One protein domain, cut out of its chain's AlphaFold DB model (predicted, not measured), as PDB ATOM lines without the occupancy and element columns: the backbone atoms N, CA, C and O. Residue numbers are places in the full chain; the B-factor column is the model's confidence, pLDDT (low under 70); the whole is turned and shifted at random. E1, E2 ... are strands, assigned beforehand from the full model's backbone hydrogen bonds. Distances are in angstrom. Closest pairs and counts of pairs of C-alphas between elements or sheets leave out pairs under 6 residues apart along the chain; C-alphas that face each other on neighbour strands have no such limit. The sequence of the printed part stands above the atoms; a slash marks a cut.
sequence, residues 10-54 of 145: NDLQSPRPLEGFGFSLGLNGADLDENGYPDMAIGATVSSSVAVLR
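Overview. This is residues 10 to 54 of the 145 residues of an uncharacterized protein of Schistosoma rodhaini (UniProt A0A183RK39). What is seen first? There is little regular structure: a small three-stranded antiparallel meander, each strand beside the one before, has E2 between E1 and E3, and the loop of residues 26 to 39 reaches past one end of the sheet. How much is strand? The printed part has 45 residues, 15 of them in E1, E2 and E3, in that order along the chain and across the all-strand sheet. How large is it? It is only just compact, close to loose, with a radius of gyration of the C-alphas of 11.1 A, spanning 30 by 20 by 14 A.

Along the chain. Where are the strands? E2 is residues 40 to 44, 13.2 A long; E3 is 49 to 53, 13.3 A; E1 is 21 to 25, 9.6 A. Which anchors help? C-alpha 21 is at (89.701, 134.336, 120.170), C-alpha 53 at (88.912, 135.343, 107.712).

Arrangement. How do E2 and E3 stand? This antiparallel hairpin has 155 degrees between directions; N 42 and O 51 are within hydrogen-bond range, 2.8 A. And E1? E1 and E2 form an antiparallel hairpin at 133 degrees; N 22 and O 43 are within range, 2.9 A.

Size, cuts and confidence. What is farthest apart? The C-alphas of Gly 36 and Val 46, 31.6 A. Any cut or low confidence? The printed part has no cut, the E1 to E2 link is long, and no printed residue is under 70 in pLDDT.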
ATOM      1  N   ASN A  10      93.239 141.872 118.426       88.81
ATOM      2  CA  ASN A  10      93.295 143.334 118.459       88.81
ATOM      3  C   ASN A  10      93.558 143.972 117.084       88.81
ATOM      4  O   ASN A  10      93.279 145.155 116.914       88.81
ATOM      5  N   ASP A  11      94.052 143.202 116.110       88.69
ATOM      6  CA  ASP A  11      94.285 143.675 114.741       88.69
ATOM      7  C   ASP A  11      93.028 143.539 113.864       88.69
ATOM      8  O   ASP A  11      92.976 144.061 112.747       88.69
ATOM      9  N   LEU A  12      91.997 142.835 114.348       89.00
ATOM     10  CA  LEU A  12      90.735 142.662 113.637       89.00
ATOM     11  C   LEU A  12      89.782 143.819 113.938       89.00
ATOM     12  O   LEU A  12      89.524 144.168 115.089       89.00
ATOM     13  N   GLN A  13      89.191 144.381 112.883       88.06
ATOM     14  CA  GLN A  13      88.137 145.385 113.017       88.06
ATOM     15  C   GLN A  13      86.875 144.724 113.577       88.06
ATOM     16  O   GLN A  13      86.158 144.017 112.869       88.06
ATOM     17  N   SER A  14      86.610 144.958 114.859       88.06
ATOM     18  CA  SER A  14      85.441 144.454 115.573       88.06
ATOM     19  C   SER A  14      84.833 145.574 116.421       88.06
ATOM     20  O   SER A  14      85.575 146.358 117.013       88.06
ATOM     21  N   PRO A  15      83.494 145.657 116.540       88.69
ATOM     22  CA  PRO A  15      82.833 146.647 117.394       88.69
ATOM     23  C   PRO A  15      83.106 146.443 118.897       88.69
ATOM     24  O   PRO A  15      82.771 147.308 119.701       88.69
ATOM     25  N   ARG A  16      83.684 145.299 119.288       89.50
ATOM     26  CA  ARG A  16      84.043 144.948 120.672       89.50
ATOM     27  C   ARG A  16      85.268 144.020 120.719       89.50
ATOM     28  O   ARG A  16      85.506 143.317 119.733       89.50
ATOM     29  N   PRO A  17      86.009 143.953 121.840       92.75
ATOM     30  CA  PRO A  17      87.121 143.015 121.991       92.75
ATOM     31  C   PRO A  17      86.709 141.559 121.720       92.75
ATOM     32  O   PRO A  17      85.649 141.093 122.150       92.75
ATOM     33  N   LEU A  18      87.552 140.833 120.987       94.25
ATOM     34  CA  LEU A  18      87.357 139.412 120.698       94.25
ATOM     35  C   LEU A  18      88.046 138.573 121.784       94.25
ATOM     36  O   LEU A  18      89.185 138.141 121.633       94.25
ATOM     37  N   GLU A  19      87.358 138.365 122.906       94.75
ATOM     38  CA  GLU A  19      87.875 137.582 124.031       94.75
ATOM     39  C   GLU A  19      87.720 136.073 123.800       94.75
ATOM     40  O   GLU A  19      86.697 135.589 123.307       94.75
ATOM     41  N   GLY A  20      88.745 135.302 124.174       94.12
ATOM     42  CA  GLY A  20      88.799 133.865 123.882       94.12
ATOM     43  C   GLY A  20      88.931 133.554 122.387       94.12
ATOM     44  O   GLY A  20      88.535 132.474 121.952       94.12
ATOM     45  N   PHE A  21      89.435 134.507 121.596       94.75
ATOM     46  CA  PHE A  21      89.701 134.336 120.170       94.75
ATOM     47  C   PHE A  21      90.691 133.192 119.919       94.75
ATOM     48  O   PHE A  21      91.732 133.110 120.568       94.75
ATOM     49  N   GLY A  22      90.371 132.314 118.969       93.12
ATOM     50  CA  GLY A  22      91.199 131.153 118.632       93.12
ATOM     51  C   GLY A  22      90.887 129.899 119.449       93.12
ATOM     52  O   GLY A  22      91.521 128.871 119.231       93.12
ATOM     53  N   PHE A  23      89.905 129.948 120.358       94.38
ATOM     54  CA  PHE A  23      89.497 128.781 121.148       94.38
ATOM     55  C   PHE A  23      88.901 127.658 120.286       94.38
ATOM     56  O   PHE A  23      89.061 126.479 120.593       94.38
ATOM     57  N   SER A  24      88.213 128.018 119.203       93.50
ATOM     58  CA  SER A  24      87.655 127.073 118.241       93.50
ATOM     59  C   SER A  24      87.907 127.530 116.810       93.50
ATOM     60  O   SER A  24      87.982 128.727 116.520       93.50
ATOM     61  N   LEU A  25      88.032 126.554 115.912       93.38
ATOM     62  CA  LEU A  25      88.249 126.759 114.486       93.38
ATOM     63  C   LEU A  25      87.145 126.048 113.705       93.38
ATOM     64  O   LEU A  25      86.808 124.900 114.005       93.38
ATOM     65  N   GLY A  26      86.598 126.720 112.696       88.50
ATOM     66  CA  GLY A  26      85.757 126.088 111.688       88.50
ATOM     67  C   GLY A  26      86.620 125.194 110.806       88.50
ATOM     68  O   GLY A  26      87.381 125.687 109.976       88.50
ATOM     69  N   LEU A  27      86.535 123.882 111.014       70.62
ATOM     70  CA  LEU A  27      87.221 122.891 110.188       70.62
ATOM     71  C   LEU A  27      86.425 122.666 108.889       70.62
ATOM     72  O   LEU A  27      85.203 122.789 108.895       70.62
ATOM     73  N   ASN A  28      87.111 122.303 107.798       77.25
ATOM     74  CA  ASN A  28      86.554 122.091 106.446       77.25
ATOM     75  C   ASN A  28      86.157 123.367 105.680       77.25
ATOM     76  O   ASN A  28      85.136 123.352 105.003       77.25
ATOM     77  N   GLY A  29      86.955 124.438 105.806       81.56
ATOM     78  CA  GLY A  29      86.750 125.773 105.218       81.56
ATOM     79  C   GLY A  29      85.847 125.846 103.978       81.56
ATOM     80  O   GLY A  29      86.035 125.112 103.009       81.56
ATOM     81  N   ALA A  30      84.873 126.754 104.031       89.75
ATOM     82  CA  ALA A  30      83.928 127.032 102.955       89.75
ATOM     83  C   ALA A  30      84.300 128.351 102.273       89.75
ATOM     84  O   ALA A  30      84.764 129.271 102.938       89.75
ATOM     85  N   ASP A  31      84.091 128.442 100.967       92.75
ATOM     86  CA  ASP A  31      84.248 129.684 100.209       92.75
ATOM     87  C   ASP A  31      82.952 130.503 100.327       92.75
ATOM     88  O   ASP A  31      81.922 130.123  99.766       92.75
ATOM     89  N   LEU A  32      82.966 131.564 101.142       93.00
ATOM     90  CA  LEU A  32      81.775 132.357 101.471       93.00
ATOM     91  C   LEU A  32      81.559 133.533 100.514       93.00
ATOM     92  O   LEU A  32      80.517 134.186 100.598       93.00
ATOM     93  N   ASP A  33      82.531 133.840  99.652       93.25
ATOM     94  CA  ASP A  33      82.442 134.922  98.668       93.25
ATOM     95  C   ASP A  33      82.660 134.476  97.213       93.25
ATOM     96  O   ASP A  33      82.739 135.324  96.323       93.25
ATOM     97  N   GLU A  34      82.666 133.161  96.976       92.06
ATOM     98  CA  GLU A  34      82.732 132.509  95.663       92.06
ATOM     99  C   GLU A  34      84.003 132.863  94.871       92.06
ATOM    100  O   GLU A  34      83.994 132.936  93.638       92.06
ATOM    101  N   ASN A  35      85.123 133.098  95.565       88.44
ATOM    102  CA  ASN A  35      86.391 133.462  94.929       88.44
ATOM    103  C   ASN A  35      87.302 132.261  94.596       88.44
ATOM    104  O   ASN A  35      88.363 132.444  93.991       88.44
ATOM    105  N   GLY A  36      86.895 131.044  94.963       88.12
ATOM    106  CA  GLY A  36      87.614 129.787  94.756       88.12
ATOM    107  C   GLY A  36      88.589 129.411  95.878       88.12
ATOM    108  O   GLY A  36      89.295 128.408  95.743       88.12
ATOM    109  N   TYR A  37      88.657 130.183  96.968       90.31
ATOM    110  CA  TYR A  37      89.570 129.954  98.088       90.31
ATOM    111  C   TYR A  37      88.788 129.756  99.396       90.31
ATOM    112  O   TYR A  37      87.935 130.570  99.729       90.31
ATOM    113  N   PRO A  38      89.073 128.692 100.172       91.75
ATOM    114  CA  PRO A  38      88.314 128.392 101.380       91.75
ATOM    115  C   PRO A  38      88.597 129.406 102.494       91.75
ATOM    116  O   PRO A  38      89.753 129.617 102.878       91.75
ATOM    117  N   ASP A  39      87.536 129.971 103.059       93.56
ATOM    118  CA  ASP A  39      87.595 130.880 104.199       93.56
ATOM    119  C   ASP A  39      87.683 130.115 105.526       93.56
ATOM    120  O   ASP A  39      87.372 128.922 105.622       93.56
ATOM    121  N   MET A  40      88.084 130.817 106.590       92.69
ATOM    122  CA  MET A  40      88.211 130.235 107.928       92.69
ATOM    123  C   MET A  40      87.404 131.007 108.969       92.69
ATOM    124  O   MET A  40      87.569 132.214 109.139       92.69
ATOM    125  N   ALA A  41      86.578 130.290 109.732       93.94
ATOM    126  CA  ALA A  41      85.897 130.829 110.906       93.94
ATOM    127  C   ALA A  41      86.719 130.579 112.180       93.94
ATOM    128  O   ALA A  41      87.219 129.474 112.397       93.94
ATOM    129  N   ILE A  42      86.825 131.590 113.042       94.19
ATOM    130  CA  ILE A  42      87.513 131.525 114.335       94.19
ATOM    131  C   ILE A  42      86.546 131.967 115.433       94.19
ATOM    132  O   ILE A  42      85.989 133.065 115.382       94.19
ATOM    133  N   GLY A  43      86.362 131.125 116.449       94.88
ATOM    134  CA  GLY A  43      85.549 131.452 117.615       94.88
ATOM    135  C   GLY A  43      86.270 132.373 118.599       94.88
ATOM    136  O   GLY A  43      87.446 132.172 118.904       94.88
ATOM    137  N   ALA A  44      85.532 133.351 119.123       95.56
ATOM    138  CA  ALA A  44      85.861 134.162 120.291       95.56
ATOM    139  C   ALA A  44      84.792 133.904 121.363       95.56
ATOM    140  O   ALA A  44      83.828 134.657 121.528       95.56
ATOM    141  N   THR A  45      84.915 132.746 122.015       94.31
ATOM    142  CA  THR A  45      83.841 132.155 122.824       94.31
ATOM    143  C   THR A  45      83.457 133.021 124.019       94.31
ATOM    144  O   THR A  45      82.280 133.091 124.361       94.31
ATOM    145  N   VAL A  46      84.424 133.706 124.640       96.00
ATOM    146  CA  VAL A  46      84.173 134.522 125.840       96.00
ATOM    147  C   VAL A  46      83.350 135.761 125.490       96.00
ATOM    148  O   VAL A  46      82.455 136.135 126.242       96.00
ATOM    149  N   SER A  47      83.573 136.351 124.313       95.00
ATOM    150  CA  SER A  47      82.788 137.493 123.838       95.00
ATOM    151  C   SER A  47      81.590 137.107 122.962       95.00
ATOM    152  O   SER A  47      81.024 137.979 122.294       95.00
ATOM    153  N   SER A  48      81.192 135.827 122.935       94.25
ATOM    154  CA  SER A  48      80.085 135.301 122.115       94.25
ATOM    155  C   SER A  48      80.141 135.795 120.666       94.25
ATOM    156  O   SER A  48      79.157 136.309 120.127       94.25
ATOM    157  N   SER A  49      81.330 135.735 120.064       93.88
ATOM    158  CA  SER A  49      81.596 136.274 118.728       93.88
ATOM    159  C   SER A  49      82.323 135.252 117.855       93.88
ATOM    160  O   SER A  49      83.007 134.357 118.351       93.88
ATOM    161  N   VAL A  50      82.183 135.394 116.538       93.31
ATOM    162  CA  VAL A  50      82.918 134.613 115.535       93.31
ATOM    163  C   VAL A  50      83.524 135.590 114.540       93.31
ATOM    164  O   VAL A  50      82.832 136.484 114.053       93.31
ATOM    165  N   ALA A  51      84.809 135.426 114.251       93.19
ATOM    166  CA  ALA A  51      85.477 136.134 113.172       93.19
ATOM    167  C   ALA A  51      85.567 135.228 111.945       93.19
ATOM    168  O   ALA A  51      85.852 134.038 112.068       93.19
ATOM    169  N   VAL A  52      85.368 135.804 110.764       93.19
ATOM    170  CA  VAL A  52      85.559 135.117 109.486       93.19
ATOM    171  C   VAL A  52      86.743 135.756 108.781       93.19
ATOM    172  O   VAL A  52      86.743 136.958 108.506       93.19
ATOM    173  N   LEU A  53      87.758 134.949 108.499       92.25
ATOM    174  CA  LEU A  53      88.912 135.343 107.712       92.25
ATOM    175  C   LEU A  53      88.692 134.892 106.276       92.25
ATOM    176  O   LEU A  53      88.738 133.695 105.994       92.25
ATOM    177  N   ARG A  54      88.461 135.864 105.387       92.62
ATOM    178  CA  ARG A  54      88.318 135.582 103.963       92.62
ATOM    179  C   ARG A  54      89.666 135.329 103.307       92.62
ATOM    180  O   ARG A  54      90.571 136.165 103.422       92.62
TER     181      ARG A  54